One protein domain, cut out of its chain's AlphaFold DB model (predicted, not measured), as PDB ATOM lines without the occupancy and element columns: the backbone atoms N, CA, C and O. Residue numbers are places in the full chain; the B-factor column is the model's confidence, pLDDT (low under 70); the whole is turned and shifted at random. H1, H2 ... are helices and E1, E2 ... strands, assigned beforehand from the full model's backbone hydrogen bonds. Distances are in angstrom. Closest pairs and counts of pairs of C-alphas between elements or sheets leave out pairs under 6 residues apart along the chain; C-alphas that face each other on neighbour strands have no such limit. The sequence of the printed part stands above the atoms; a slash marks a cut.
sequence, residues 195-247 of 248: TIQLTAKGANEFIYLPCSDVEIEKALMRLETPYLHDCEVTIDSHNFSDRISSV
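Overview. This is residues 195 to 247 of the 248 residues of an uncharacterized protein of Desulfitobacterium hafniense (UniProt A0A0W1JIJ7). What shape? An antiparallel sheet, order E2, E1, E3, has H1 over one face; residues 240 to 247, with H2, stick out. What builds it? The printed part has 53 residues, is of mixed class and runs E1, E2, H1, E3, H2. It is only just loose, close to compact, with radius of gyration of the C-alphas 12.1 A and spans of 36 by 22 by 15 A.

Arrangement. Which strands pair? E1, residues 195 to 200, forms an antiparallel hairpin with E2, residues 203 to 209, with N 198 to O 205 2.8 A. E3, residues 232 to 238, is its other antiparallel neighbour, with N 197 to O 234 2.8 A. And helices? H1, residues 213 to 222, is on the sheet at height 9.3 A; H2, residues 242 to 245, is not.

Along the chain. Where does E1 begin? C-alpha 195 is at (7.571, -37.402, 40.117). How long is H1? It measures 14.4 A, first to last C-alpha.

Size, cuts and confidence. Any cut? The printed part has none. Low confidence? Residues 245 to 247 are under 70.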
ATOM      1  N   THR A 195       7.444 -38.339  41.229       96.31
ATOM      2  CA  THR A 195       7.571 -37.402  40.117       96.31
ATOM      3  C   THR A 195       8.014 -38.186  38.902       96.31
ATOM      4  O   THR A 195       8.982 -38.947  38.950       96.31
ATOM      5  N   ILE A 196       7.255 -38.041  37.826       96.75
ATOM      6  CA  ILE A 196       7.498 -38.736  36.570       96.75
ATOM      7  C   ILE A 196       8.017 -37.713  35.573       96.75
ATOM      8  O   ILE A 196       7.358 -36.702  35.322       96.75
ATOM      9  N   GLN A 197       9.180 -37.991  34.995       97.81
ATOM     10  CA  GLN A 197       9.723 -37.218  33.892       97.81
ATOM     11  C   GLN A 197       9.228 -37.808  32.571       97.81
ATOM     12  O   GLN A 197       9.420 -38.993  32.278       97.81
ATOM     13  N   LEU A 198       8.615 -36.948  31.764       98.19
ATOM     14  CA  LEU A 198       8.212 -37.211  30.391       98.19
ATOM     15  C   LEU A 198       9.216 -36.540  29.457       98.19
ATOM     16  O   LEU A 198       9.418 -35.330  29.531       98.19
ATOM     17  N   THR A 199       9.826 -37.312  28.563       98.12
ATOM     18  CA  THR A 199      10.813 -36.804  27.604       98.12
ATOM     19  C   THR A 199      10.310 -37.007  26.182       98.12
ATOM     20  O   THR A 199       9.975 -38.123  25.782       98.12
ATOM     21  N   ALA A 200      10.267 -35.936  25.393       97.69
ATOM     22  CA  ALA A 200       9.943 -35.999  23.972       97.69
ATOM     23  C   ALA A 200      10.651 -34.875  23.213       97.69
ATOM     24  O   ALA A 200      10.771 -33.752  23.699       97.69
ATOM     25  N   LYS A 201      11.126 -35.176  21.997       95.25
ATOM     26  CA  LYS A 201      11.786 -34.201  21.102       95.25
ATOM     27  C   LYS A 201      12.953 -33.434  21.758       95.25
ATOM     28  O   LYS A 201      13.203 -32.282  21.419       95.25
ATOM     29  N   GLY A 202      13.672 -34.078  22.682       94.56
ATOM     30  CA  GLY A 202      14.802 -33.477  23.402       94.56
ATOM     31  C   GLY A 202      14.412 -32.477  24.498       94.56
ATOM     32  O   GLY A 202      15.286 -31.769  24.989       94.56
ATOM     33  N   ALA A 203      13.133 -32.410  24.872       96.31
ATOM     34  CA  ALA A 203      12.629 -31.616  25.985       96.31
ATOM     35  C   ALA A 203      12.026 -32.517  27.069       96.31
ATOM     36  O   ALA A 203      11.525 -33.604  26.770       96.31
ATOM     37  N   ASN A 204      12.048 -32.022  28.306       97.00
ATOM     38  CA  ASN A 204      11.542 -32.718  29.483       97.00
ATOM     39  C   ASN A 204      10.364 -31.947  30.083       97.00
ATOM     40  O   ASN A 204      10.379 -30.720  30.114       97.00
ATOM     41  N   GLU A 205       9.377 -32.676  30.588       97.31
ATOM     42  CA  GLU A 205       8.281 -32.182  31.424       97.31
ATOM     43  C   GLU A 205       8.100 -33.107  32.623       97.31
ATOM     44  O   GLU A 205       8.500 -34.271  32.587       97.31
ATOM     45  N   PHE A 206       7.470 -32.592  33.673       96.56
ATOM     46  CA  PHE A 206       7.308 -33.310  34.931       96.56
ATOM     47  C   PHE A 206       5.840 -33.319  35.342       96.56
ATOM     48  O   PHE A 206       5.182 -32.278  35.339       96.56
ATOM     49  N   ILE A 207       5.345 -34.500  35.707       95.88
ATOM     50  CA  ILE A 207       4.025 -34.682  36.320       95.88
ATOM     51  C   ILE A 207       4.186 -35.276  37.719       95.88
ATOM     52  O   ILE A 207       5.091 -36.081  37.972       95.88
ATOM     53  N   TYR A 208       3.296 -34.893  38.627       94.62
ATOM     54  CA  TYR A 208       3.434 -35.156  40.056       94.62
ATOM     55  C   TYR A 208       2.308 -36.056  40.559       94.62
ATOM     56  O   TYR A 208       1.157 -35.640  40.646       94.62
ATOM     57  N   LEU A 209       2.617 -37.305  40.908       93.88
ATOM     58  CA  LEU A 209       1.604 -38.284  41.294       93.88
ATOM     59  C   LEU A 209       1.134 -38.106  42.750       93.88
ATOM     60  O   LEU A 209       1.972 -37.978  43.649       93.88
ATOM     61  N   PRO A 210      -0.182 -38.216  43.022       91.81
ATOM     62  CA  PRO A 210      -1.262 -38.384  42.046       91.81
ATOM     63  C   PRO A 210      -1.518 -37.095  41.244       91.81
ATOM     64  O   PRO A 210      -1.728 -36.040  41.834       91.81
ATOM     65  N   CYS A 211      -1.552 -37.206  39.913       91.75
ATOM     66  CA  CYS A 211      -1.828 -36.086  39.014       91.75
ATOM     67  C   CYS A 211      -3.228 -36.209  38.399       91.75
ATOM     68  O   CYS A 211      -3.811 -37.295  38.344       91.75
ATOM     69  N   SER A 212      -3.762 -35.092  37.910       90.88
ATOM     70  CA  SER A 212      -5.003 -35.085  37.121       90.88
ATOM     71  C   SER A 212      -4.729 -35.345  35.635       90.88
ATOM     72  O   SER A 212      -3.622 -35.089  35.160       90.88
ATOM     73  N   ASP A 213      -5.741 -35.773  34.874       91.19
ATOM     74  CA  ASP A 213      -5.616 -35.927  33.413       91.19
ATOM     75  C   ASP A 213      -5.226 -34.603  32.731       91.19
ATOM     76  O   ASP A 213      -4.414 -34.587  31.810       91.19
ATOM     77  N   VAL A 214      -5.725 -33.475  33.248       90.19
ATOM     78  CA  VAL A 214      -5.398 -32.124  32.757       90.19
ATOM     79  C   VAL A 214      -3.901 -31.828  32.865       90.19
ATOM     80  O   VAL A 214      -3.327 -31.190  31.983       90.19
ATOM     81  N   GLU A 215      -3.251 -32.276  33.937       93.19
ATOM     82  CA  GLU A 215      -1.810 -32.088  34.124       93.19
ATOM     83  C   GLU A 215      -1.010 -32.854  33.062       93.19
ATOM     84  O   GLU A 215      -0.079 -32.301  32.471       93.19
ATOM     85  N   ILE A 216      -1.433 -34.082  32.746       94.62
ATOM     86  CA  ILE A 216      -0.847 -34.895  31.673       94.62
ATOM     87  C   ILE A 216      -1.056 -34.210  30.317       94.62
ATOM     88  O   ILE A 216      -0.102 -34.046  29.558       94.62
ATOM     89  N   GLU A 217      -2.274 -33.759  30.014       94.06
ATOM     90  CA  GLU A 217      -2.592 -33.061  28.759       94.06
ATOM     91  C   GLU A 217      -1.742 -31.795  28.566       94.06
ATOM     92  O   GLU A 217      -1.242 -31.538  27.468       94.06
ATOM     93  N   LYS A 218      -1.524 -31.019  29.633       94.44
ATOM     94  CA  LYS A 218      -0.647 -29.839  29.607       94.44
ATOM     95  C   LYS A 218       0.815 -30.199  29.381       94.44
ATOM     96  O   LYS A 218       1.472 -29.536  28.580       94.44
ATOM     97  N   ALA A 219       1.323 -31.225  30.062       96.00
ATOM     98  CA  ALA A 219       2.691 -31.694  29.861       96.00
ATOM     99  C   ALA A 219       2.906 -32.129  28.401       96.00
ATOM    100  O   ALA A 219       3.850 -31.688  27.749       96.00
ATOM    101  N   LEU A 220       1.967 -32.895  27.838       96.50
ATOM    102  CA  LEU A 220       1.973 -33.307  26.432       96.50
ATOM    103  C   LEU A 220       1.899 -32.114  25.464       96.50
ATOM    104  O   LEU A 220       2.660 -32.054  24.494       96.50
ATOM    105  N   MET A 221       1.055 -31.117  25.757       95.44
ATOM    106  CA  MET A 221       0.985 -29.865  24.996       95.44
ATOM    107  C   MET A 221       2.335 -29.135  24.986       95.44
ATOM    108  O   MET A 221       2.811 -28.739  23.919       95.44
ATOM    109  N   ARG A 222       2.979 -28.982  26.149       96.31
ATOM    110  CA  ARG A 222       4.301 -28.347  26.267       96.31
ATOM    111  C   ARG A 222       5.391 -29.181  25.590       96.31
ATOM    112  O   ARG A 222       6.279 -28.617  24.956       96.31
ATOM    113  N   LEU A 223       5.288 -30.505  25.589       97.12
ATOM    114  CA  LEU A 223       6.154 -31.399  24.811       97.12
ATOM    115  C   LEU A 223       5.818 -31.458  23.307       97.12
ATOM    116  O   LEU A 223       6.493 -32.165  22.557       97.12
ATOM    117  N   GLU A 224       4.801 -30.725  22.838       95.81
ATOM    118  CA  GLU A 224       4.302 -30.765  21.451       95.81
ATOM    119  C   GLU A 224       4.021 -32.186  20.948       95.81
ATOM    120  O   GLU A 224       4.324 -32.535  19.803       95.81
ATOM    121  N   THR A 225       3.476 -33.029  21.811       95.62
ATOM    122  CA  THR A 225       3.281 -34.449  21.528       95.62
ATOM    123  C   THR A 225       1.837 -34.824  21.859       95.62
ATOM    124  O   THR A 225       1.350 -34.424  22.909       95.62
ATOM    125  N   PRO A 226       1.101 -35.523  20.974       92.31
ATOM    126  CA  PRO A 226      -0.334 -35.745  21.164       92.31
ATOM    127  C   PRO A 226      -0.656 -36.854  22.171       92.31
ATOM    128  O   PRO A 226      -1.751 -36.853  22.731       92.31
ATOM    129  N   TYR A 227       0.261 -37.802  22.388       93.62
ATOM    130  CA  TYR A 227      -0.002 -38.987  23.195       93.62
ATOM    131  C   TYR A 227       1.155 -39.333  24.129       93.62
ATOM    132  O   TYR A 227       2.321 -39.205  23.780       93.62
ATOM    133  N   LEU A 228       0.822 -39.877  25.302       93.12
ATOM    134  CA  LEU A 228       1.809 -40.288  26.306       93.12
ATOM    135  C   LEU A 228       2.759 -41.393  25.820       93.12
ATOM    136  O   LEU A 228       3.905 -41.437  26.242       93.12
ATOM    137  N   HIS A 229       2.307 -42.275  24.924       93.62
ATOM    138  CA  HIS A 229       3.145 -43.359  24.396       93.62
ATOM    139  C   HIS A 229       4.255 -42.875  23.451       93.62
ATOM    140  O   HIS A 229       5.159 -43.646  23.142       93.62
ATOM    141  N   ASP A 230       4.184 -41.623  22.996       95.31
ATOM    142  CA  ASP A 230       5.236 -40.977  22.211       95.31
ATOM    143  C   ASP A 230       6.332 -40.363  23.113       95.31
ATOM    144  O   ASP A 230       7.339 -39.860  22.610       95.31
ATOM    145  N   CYS A 231       6.142 -40.384  24.438       97.31
ATOM    146  CA  CYS A 231       7.119 -39.926  25.421       97.31
ATOM    147  C   CYS A 231       7.934 -41.099  25.976       97.31
ATOM    148  O   CYS A 231       7.404 -42.172  26.267       97.31
ATOM    149  N   GLU A 232       9.219 -40.863  26.221       97.62
ATOM    150  CA  GLU A 232       9.977 -41.670  27.172       97.62
ATOM    151  C   GLU A 232       9.539 -41.284  28.592       97.62
ATOM    152  O   GLU A 232       9.470 -40.101  28.929       97.62
ATOM    153  N   VAL A 233       9.213 -42.285  29.411       96.94
ATOM    154  CA  VAL A 233       8.664 -42.103  30.760       96.94
ATOM    155  C   VAL A 233       9.640 -42.682  31.773       96.94
ATOM    156  O   VAL A 233       9.934 -43.876  31.738       96.94
ATOM    157  N   THR A 234      10.120 -41.849  32.693       96.56
ATOM    158  CA  THR A 234      11.044 -42.260  33.760       96.56
ATOM    159  C   THR A 234      10.571 -41.745  35.114       96.56
ATOM    160  O   THR A 234       9.861 -40.744  35.200       96.56
ATOM    161  N   ILE A 235      10.927 -42.455  36.185       95.12
ATOM    162  CA  ILE A 235      10.695 -41.977  37.550       95.12
ATOM    163  C   ILE A 235      11.882 -41.088  37.914       95.12
ATOM    164  O   ILE A 235      13.001 -41.585  38.017       95.12
ATOM    165  N   ASP A 236      11.628 -39.797  38.098       94.50
ATOM    166  CA  ASP A 236      12.633 -38.823  38.529       94.50
ATOM    167  C   ASP A 236      12.927 -38.982  40.028       94.50
ATOM    168  O   ASP A 236      14.069 -39.127  40.459       94.50
ATOM    169  N   SER A 237      11.866 -39.037  40.830       93.50
ATOM    170  CA  SER A 237      11.947 -39.172  42.281       93.50
ATOM    171  C   SER A 237      10.695 -39.845  42.833       93.50
ATOM    172  O   SER A 237       9.622 -39.812  42.224       93.50
ATOM    173  N   HIS A 238      10.813 -40.498  43.989       92.50
ATOM    174  CA  HIS A 238       9.685 -41.163  44.629       92.50
ATOM    175  C   HIS A 238       9.828 -41.245  46.147       92.50
ATOM    176  O   HIS A 238      10.926 -41.370  46.682       92.50
ATOM    177  N   ASN A 239       8.687 -41.319  46.825       87.81
ATOM    178  CA  ASN A 239       8.575 -41.572  48.261       87.81
ATOM    179  C   ASN A 239       8.041 -42.988  48.551       87.81
ATOM    180  O   ASN A 239       7.398 -43.236  49.571       87.81
ATOM    181  N   PHE A 240       8.272 -43.935  47.635       86.56
ATOM    182  CA  PHE A 240       7.920 -45.335  47.847       86.56
ATOM    183  C   PHE A 240       8.681 -45.925  49.039       86.56
ATOM    184  O   PHE A 240       9.870 -45.682  49.219       86.56
ATOM    185  N   SER A 241       8.005 -46.752  49.839       81.25
ATOM    186  CA  SER A 241       8.679 -47.542  50.876       81.25
ATOM    187  C   SER A 241       9.645 -48.554  50.251       81.25
ATOM    188  O   SER A 241       9.332 -49.093  49.188       81.25
ATOM    189  N   ASP A 242      10.695 -48.951  50.977       77.94
ATOM    190  CA  ASP A 242      11.670 -49.975  50.550       77.94
ATOM    191  C   ASP A 242      11.024 -51.265  50.016       77.94
ATOM    192  O   ASP A 242      11.537 -51.913  49.105       77.94
ATOM    193  N   ARG A 243       9.854 -51.637  50.557       75.62
ATOM    194  CA  ARG A 243       9.091 -52.812  50.108       75.62
ATOM    195  C   ARG A 243       8.640 -52.703  48.654       75.62
ATOM    196  O   ARG A 243       8.647 -53.706  47.956       75.62
ATOM    197  N   ILE A 244       8.250 -51.510  48.214       74.56
ATOM    198  CA  ILE A 244       7.829 -51.237  46.834       74.56
ATOM    199  C   ILE A 244       9.069 -51.111  45.944       74.56
ATOM    200  O   ILE A 244       9.102 -51.703  44.870       74.56
ATOM    201  N   SER A 245      10.120 -50.440  46.424       63.72
ATOM    202  CA  SER A 245      11.384 -50.292  45.692       63.72
ATOM    203  C   SER A 245      12.098 -51.624  45.434       63.72
ATOM    204  O   SER A 245      12.815 -51.743  44.453       63.72
ATOM    205  N   SER A 246      11.878 -52.647  46.268       61.19
ATOM    206  CA  SER A 246      12.456 -53.989  46.077       61.19
ATOM    207  C   SER A 246      11.806 -54.838  44.969       61.19
ATOM    208  O   SER A 246      12.265 -55.950  44.713       61.19
ATOM    209  N   VAL A 247      10.725 -54.347  44.350       59.91
ATOM    210  CA  VAL A 247       9.932 -55.071  43.334       59.91
ATOM    211  C   VAL A 247      10.067 -54.441  41.936       59.91
ATOM    212  O   VAL A 247       9.599 -55.039  40.967       59.91
TER     213      VAL A 247